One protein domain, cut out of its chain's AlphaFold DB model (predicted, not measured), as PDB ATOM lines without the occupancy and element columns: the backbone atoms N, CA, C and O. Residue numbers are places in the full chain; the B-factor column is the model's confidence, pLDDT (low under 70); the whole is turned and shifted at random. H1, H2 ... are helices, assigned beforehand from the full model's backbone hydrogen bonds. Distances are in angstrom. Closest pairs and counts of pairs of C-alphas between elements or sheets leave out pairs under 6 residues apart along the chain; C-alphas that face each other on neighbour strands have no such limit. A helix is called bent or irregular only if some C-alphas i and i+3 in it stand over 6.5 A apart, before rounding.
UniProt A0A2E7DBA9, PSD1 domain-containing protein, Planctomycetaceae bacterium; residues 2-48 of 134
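Overview. This is residues 2 to 48 of the 134 residues of the protein "PSD1 domain-containing protein" of Planctomycetaceae bacterium (UniProt A0A2E7DBA9). Little regular structure: an elongated run of loops with the short helix H2 midway along its length, the shorter H1 towards one end, and residues 33 to 48 making a U-shaped loop at the other. Residues 11 to 25 loop out from H1 and fold back to H2. The printed part has 47 residues with two named helices, H1 then H2, and no named strand; the class is all helix, with 12 residues in named elements. It is only just compact, close to loose, with a radius of gyration of the C-alphas of 11.4 A and spans of 34 by 19 by 15 A.

Along the chain. H2, residues 26 to 32, measures 10.9 A from C-alpha 26 at (-9.197, 39.390, -4.897) to C-alpha 32 at (0.334, 37.113, -9.589). It is irregular: C-alphas 27 and 30 are 7.2 A apart. H1, residues 6 to 10, begins with C-alpha 6 at (-19.014, 36.507, -3.061) and measures 8.3 A.

Arrangement. H2 and H1 are close but not clearly touching; their closest C-alphas, of Pro 27 and Glu 9, are 5.5 A apart. Of O i to N i+4 pairs, 0 of 3 in H2 and 0 of 1 in H1 are within hydrogen-bond range; of O i to N i+3 pairs, 3 of 4 and 1 of 2.

Size, cuts and confidence. The two farthest C-alphas, of Pro 6 and Gly 44, are 34.1 A apart. The link from H1 to H2 is long, and the printed part has no cut. Mean pLDDT of the printed part is 85.0; residue 2 is under 70.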
ATOM      1  N   ASN A   2     -15.315  47.075  -2.597       54.62
ATOM      2  CA  ASN A   2     -15.008  45.683  -2.941       54.62
ATOM      3  C   ASN A   2     -15.786  45.302  -4.215       54.62
ATOM      4  O   ASN A   2     -17.003  45.165  -4.172       54.62
ATOM      5  N   ARG A   3     -15.099  45.243  -5.367       70.31
ATOM      6  CA  ARG A   3     -15.705  45.035  -6.701       70.31
ATOM      7  C   ARG A   3     -16.053  43.567  -6.999       70.31
ATOM      8  O   ARG A   3     -16.522  43.280  -8.096       70.31
ATOM      9  N   PHE A   4     -15.829  42.653  -6.054       74.00
ATOM     10  CA  PHE A   4     -15.997  41.215  -6.258       74.00
ATOM     11  C   PHE A   4     -17.316  40.695  -5.691       74.00
ATOM     12  O   PHE A   4     -17.739  41.080  -4.600       74.00
ATOM     13  N   ARG A   5     -17.959  39.791  -6.435       82.69
ATOM     14  CA  ARG A   5     -19.139  39.059  -5.966       82.69
ATOM     15  C   ARG A   5     -18.676  37.916  -5.054       82.69
ATOM     16  O   ARG A   5     -17.713  37.243  -5.414       82.69
ATOM     17  N   PRO A   6     -19.377  37.618  -3.947       82.12
ATOM     18  CA  PRO A   6     -19.014  36.507  -3.061       82.12
ATOM     19  C   PRO A   6     -18.900  35.143  -3.765       82.12
ATOM     20  O   PRO A   6     -18.108  34.306  -3.354       82.12
ATOM     21  N   SER A   7     -19.646  34.920  -4.855       86.25
ATOM     22  CA  SER A   7     -19.566  33.680  -5.642       86.25
ATOM     23  C   SER A   7     -18.201  33.454  -6.298       86.25
ATOM     24  O   SER A   7     -17.822  32.306  -6.519       86.25
ATOM     25  N   GLN A   8     -17.457  34.526  -6.588       84.38
ATOM     26  CA  GLN A   8     -16.221  34.470  -7.374       84.38
ATOM     27  C   GLN A   8     -15.073  33.761  -6.651       84.38
ATOM     28  O   GLN A   8     -14.127  33.334  -7.299       84.38
ATOM     29  N   GLU A   9     -15.148  33.578  -5.332       80.69
ATOM     30  CA  GLU A   9     -14.191  32.744  -4.594       80.69
ATOM     31  C   GLU A   9     -14.268  31.261  -5.004       80.69
ATOM     32  O   GLU A   9     -13.272  30.542  -4.954       80.69
ATOM     33  N   PHE A  10     -15.441  30.807  -5.454       84.69
ATOM     34  CA  PHE A  10     -15.702  29.414  -5.827       84.69
ATOM     35  C   PHE A  10     -15.652  29.175  -7.341       84.69
ATOM     36  O   PHE A  10     -15.850  28.052  -7.807       84.69
ATOM     37  N   GLU A  11     -15.394  30.219  -8.123       89.00
ATOM     38  CA  GLU A  11     -15.257  30.132  -9.570       89.00
ATOM     39  C   GLU A  11     -13.826  29.719  -9.930       89.00
ATOM     40  O   GLU A  11     -12.848  30.141  -9.311       89.00
ATOM     41  N   ARG A  12     -13.673  28.876 -10.961       88.06
ATOM     42  CA  ARG A  12     -12.331  28.530 -11.449       88.06
ATOM     43  C   ARG A  12     -11.623  29.808 -11.880       88.06
ATOM     44  O   ARG A  12     -12.214  30.622 -12.584       88.06
ATOM     45  N   THR A  13     -10.333  29.922 -11.561       88.12
ATOM     46  CA  THR A  13      -9.534  31.115 -11.868       88.12
ATOM     47  C   THR A  13      -9.612  31.511 -13.343       88.12
ATOM     48  O   THR A  13      -9.531  32.689 -13.637       88.12
ATOM     49  N   ILE A  14      -9.830  30.585 -14.285       87.75
ATOM     50  CA  ILE A  14     -10.012  30.894 -15.718       87.75
ATOM     51  C   ILE A  14     -11.241  31.770 -16.033       87.75
ATOM     52  O   ILE A  14     -11.227  32.486 -17.027       87.75
ATOM     53  N   TYR A  15     -12.277  31.756 -15.191       90.31
ATOM     54  CA  TYR A  15     -13.506  32.535 -15.387       90.31
ATOM     55  C   TYR A  15     -13.482  33.902 -14.696       90.31
ATOM     56  O   TYR A  15     -14.380  34.716 -14.904       90.31
ATOM     57  N   LEU A  16     -12.454  34.181 -13.890       90.56
ATOM     58  CA  LEU A  16     -12.328  35.464 -13.211       90.56
ATOM     59  C   LEU A  16     -11.919  36.564 -14.198       90.56
ATOM     60  O   LEU A  16     -11.061  36.313 -15.053       90.56
ATOM     61  N   PRO A  17     -12.450  37.793 -14.054       89.06
ATOM     62  CA  PRO A  17     -12.052  38.918 -14.893       89.06
ATOM     63  C   PRO A  17     -10.537  39.145 -14.822       89.06
ATOM     64  O   PRO A  17      -9.894  38.822 -13.820       89.06
ATOM     65  N   ILE A  18      -9.973  39.680 -15.903       90.06
ATOM     66  CA  ILE A  18      -8.547  39.989 -16.011       90.06
ATOM     67  C   ILE A  18      -8.391  41.505 -16.099       90.06
ATOM     68  O   ILE A  18      -9.009  42.141 -16.953       90.06
ATOM     69  N   ILE A  19      -7.571  42.077 -15.219       89.56
ATOM     70  CA  ILE A  19      -7.147  43.479 -15.323       89.56
ATOM     71  C   ILE A  19      -5.947  43.550 -16.266       89.56
ATOM     72  O   ILE A  19      -5.056  42.711 -16.180       89.56
ATOM     73  N   ARG A  20      -5.956  44.505 -17.201       86.56
ATOM     74  CA  ARG A  20      -4.976  44.562 -18.295       86.56
ATOM     75  C   ARG A  20      -3.596  45.043 -17.846       86.56
ATOM     76  O   ARG A  20      -2.609  44.429 -18.230       86.56
ATOM     77  N   ASP A  21      -3.556  46.113 -17.054       84.88
ATOM     78  CA  ASP A  21      -2.331  46.885 -16.794       84.88
ATOM     79  C   ASP A  21      -1.894  46.860 -15.313       84.88
ATOM     80  O   ASP A  21      -0.999  47.598 -14.916       84.88
ATOM     81  N   GLU A  22      -2.515  46.018 -14.477       84.81
ATOM     82  CA  GLU A  22      -2.241  45.945 -13.034       84.81
ATOM     83  C   GLU A  22      -2.309  44.507 -12.493       84.81
ATOM     84  O   GLU A  22      -2.826  43.585 -13.133       84.81
ATOM     85  N   ALA A  23      -1.823  44.326 -11.259       86.19
ATOM     86  CA  ALA A  23      -1.914  43.066 -10.532       86.19
ATOM     87  C   ALA A  23      -3.370  42.601 -10.361       86.19
ATOM     88  O   ALA A  23      -4.290  43.380 -10.102       86.19
ATOM     89  N   GLN A  24      -3.578  41.287 -10.444       90.00
ATOM     90  CA  GLN A  24      -4.903  40.682 -10.360       90.00
ATOM     91  C   GLN A  24      -5.413  40.719  -8.903       90.00
ATOM     92  O   GLN A  24      -4.760  40.142  -8.025       90.00
ATOM     93  N   PRO A  25      -6.550  41.367  -8.592       87.94
ATOM     94  CA  PRO A  25      -7.008  41.505  -7.215       87.94
ATOM     95  C   PRO A  25      -7.959  40.376  -6.793       87.94
ATOM     96  O   PRO A  25      -8.510  39.641  -7.617       87.94
ATOM     97  N   GLY A  26      -8.190  40.275  -5.483       87.12
ATOM     98  CA  GLY A  26      -9.197  39.390  -4.897       87.12
ATOM     99  C   GLY A  26      -8.947  37.906  -5.209       87.12
ATOM    100  O   GLY A  26      -7.819  37.435  -5.063       87.12
ATOM    101  N   PRO A  27      -9.963  37.141  -5.654       86.12
ATOM    102  CA  PRO A  27      -9.806  35.706  -5.909       86.12
ATOM    103  C   PRO A  27      -8.822  35.400  -7.055       86.12
ATOM    104  O   PRO A  27      -8.328  34.279  -7.174       86.12
ATOM    105  N   ALA A  28      -8.488  36.396  -7.884       87.75
ATOM    106  CA  ALA A  28      -7.537  36.249  -8.980       87.75
ATOM    107  C   ALA A  28      -6.070  36.462  -8.562       87.75
ATOM    108  O   ALA A  28      -5.183  36.257  -9.390       87.75
ATOM    109  N   THR A  29      -5.783  36.820  -7.302       88.06
ATOM    110  CA  THR A  29      -4.417  37.111  -6.823       88.06
ATOM    111  C   THR A  29      -3.443  35.942  -6.984       88.06
ATOM    112  O   THR A  29      -2.249  36.173  -7.153       88.06
ATOM    113  N   LEU A  30      -3.940  34.701  -7.058       87.56
ATOM    114  CA  LEU A  30      -3.133  33.522  -7.394       87.56
ATOM    115  C   LEU A  30      -2.349  33.684  -8.711       87.56
ATOM    116  O   LEU A  30      -1.219  33.212  -8.815       87.56
ATOM    117  N   ARG A  31      -2.913  34.388  -9.703       89.38
ATOM    118  CA  ARG A  31      -2.257  34.656 -10.994       89.38
ATOM    119  C   ARG A  31      -0.952  35.434 -10.827       89.38
ATOM    120  O   ARG A  31      -0.007  35.191 -11.564       89.38
ATOM    121  N   ASN A  32      -0.866  36.309  -9.828       87.88
ATOM    122  CA  ASN A  32       0.334  37.113  -9.589       87.88
ATOM    123  C   ASN A  32       1.503  36.286  -9.024       87.88
ATOM    124  O   ASN A  32       2.625  36.777  -8.991       87.88
ATOM    125  N   VAL A  33       1.247  35.060  -8.550       87.88
ATOM    126  CA  VAL A  33       2.267  34.181  -7.956       87.88
ATOM    127  C   VAL A  33       2.853  33.221  -8.997       87.88
ATOM    128  O   VAL A  33       4.050  32.953  -8.969       87.88
ATOM    129  N   PHE A  34       2.040  32.722  -9.933       88.00
ATOM    130  CA  PHE A  34       2.409  31.631 -10.849       88.00
ATOM    131  C   PHE A  34       2.563  32.082 -12.307       88.00
ATOM    132  O   PHE A  34       1.828  31.618 -13.180       88.00
ATOM    133  N   ASP A  35       3.516  32.985 -12.561       86.12
ATOM    134  CA  ASP A  35       3.985  33.386 -13.900       86.12
ATOM    135  C   ASP A  35       2.857  33.652 -14.920       86.12
ATOM    136  O   ASP A  35       2.929  33.250 -16.087       86.12
ATOM    137  N   PHE A  36       1.769  34.294 -14.480       87.69
ATOM    138  CA  PHE A  36       0.664  34.668 -15.360       87.69
ATOM    139  C   PHE A  36       1.122  35.724 -16.369       87.69
ATOM    140  O   PHE A  36       1.649  36.767 -15.988       87.69
ATOM    141  N   ALA A  37       0.877  35.463 -17.655       87.50
ATOM    142  CA  ALA A  37       1.180  36.398 -18.731       87.50
ATOM    143  C   ALA A  37       0.263  37.627 -18.640       87.50
ATOM    144  O   ALA A  37      -0.959  37.500 -18.769       87.50
ATOM    145  N   GLN A  38       0.843  38.808 -18.417       85.00
ATOM    146  CA  GLN A  38       0.069  40.045 -18.351       85.00
ATOM    147  C   GLN A  38      -0.436  40.424 -19.751       85.00
ATOM    148  O   GLN A  38       0.353  40.428 -20.696       85.00
ATOM    149  N   PRO A  39      -1.727  40.766 -19.926       86.62
ATOM    150  CA  PRO A  39      -2.269  41.095 -21.247       86.62
ATOM    151  C   PRO A  39      -1.677  42.359 -21.884       86.62
ATOM    152  O   PRO A  39      -1.838  42.574 -23.085       86.62
ATOM    153  N   SER A  40      -1.057  43.224 -21.083       86.25
ATOM    154  CA  SER A  40      -0.330  44.406 -21.542       86.25
ATOM    155  C   SER A  40       1.028  44.074 -22.171       86.25
ATOM    156  O   SER A  40       1.589  44.914 -22.876       86.25
ATOM    157  N   GLU A  41       1.535  42.856 -21.973       85.50
ATOM    158  CA  GLU A  41       2.853  42.410 -22.413       85.50
ATOM    159  C   GLU A  41       2.748  41.372 -23.537       85.50
ATOM    160  O   GLU A  41       1.900  40.477 -23.537       85.50
ATOM    161  N   LEU A  42       3.661  41.446 -24.509       85.81
ATOM    162  CA  LEU A  42       3.788  40.406 -25.524       85.81
ATOM    163  C   LEU A  42       4.501  39.187 -24.915       85.81
ATOM    164  O   LEU A  42       5.721  39.188 -24.764       85.81
ATOM    165  N   THR A  43       3.754  38.127 -24.609       83.62
ATOM    166  CA  THR A  43       4.316  36.877 -24.071       83.62
ATOM    167  C   THR A  43       4.265  35.762 -25.115       83.62
ATOM    168  O   THR A  43       3.203  35.210 -25.388       83.62
ATOM    169  N   GLY A  44       5.415  35.401 -25.697       84.31
ATOM    170  CA  GLY A  44       5.502  34.320 -26.694       84.31
ATOM    171  C   GLY A  44       5.405  32.906 -26.103       84.31
ATOM    172  O   GLY A  44       4.921  31.985 -26.756       84.31
ATOM    173  N   LYS A  45       5.840  32.726 -24.851       83.00
ATOM    174  CA  LYS A  45       5.725  31.485 -24.075       83.00
ATOM    175  C   LYS A  45       5.623  31.841 -22.598       83.00
ATOM    176  O   LYS A  45       6.296  32.761 -22.146       83.00
ATOM    177  N   ARG A  46       4.807  31.102 -21.842       80.94
ATOM    178  CA  ARG A  46       4.739  31.259 -20.384       80.94
ATOM    179  C   ARG A  46       6.100  30.923 -19.769       80.94
ATOM    180  O   ARG A  46       6.615  29.827 -20.003       80.94
ATOM    181  N   ASN A  47       6.647  31.840 -18.973       81.00
ATOM    182  CA  ASN A  47       7.828  31.550 -18.170       81.00
ATOM    183  C   ASN A  47       7.500  30.444 -17.162       81.00
ATOM    184  O   ASN A  47       6.415  30.407 -16.582       81.00
ATOM    185  N   VAL A  48       8.434  29.514 -16.998       78.25
ATOM    186  CA  VAL A  48       8.360  28.470 -15.979       78.25
ATOM    187  C   VAL A  48       9.476  28.769 -15.002       78.25
ATOM    188  O   VAL A  48      10.649  28.641 -15.350       78.25
TER     189      VAL A  48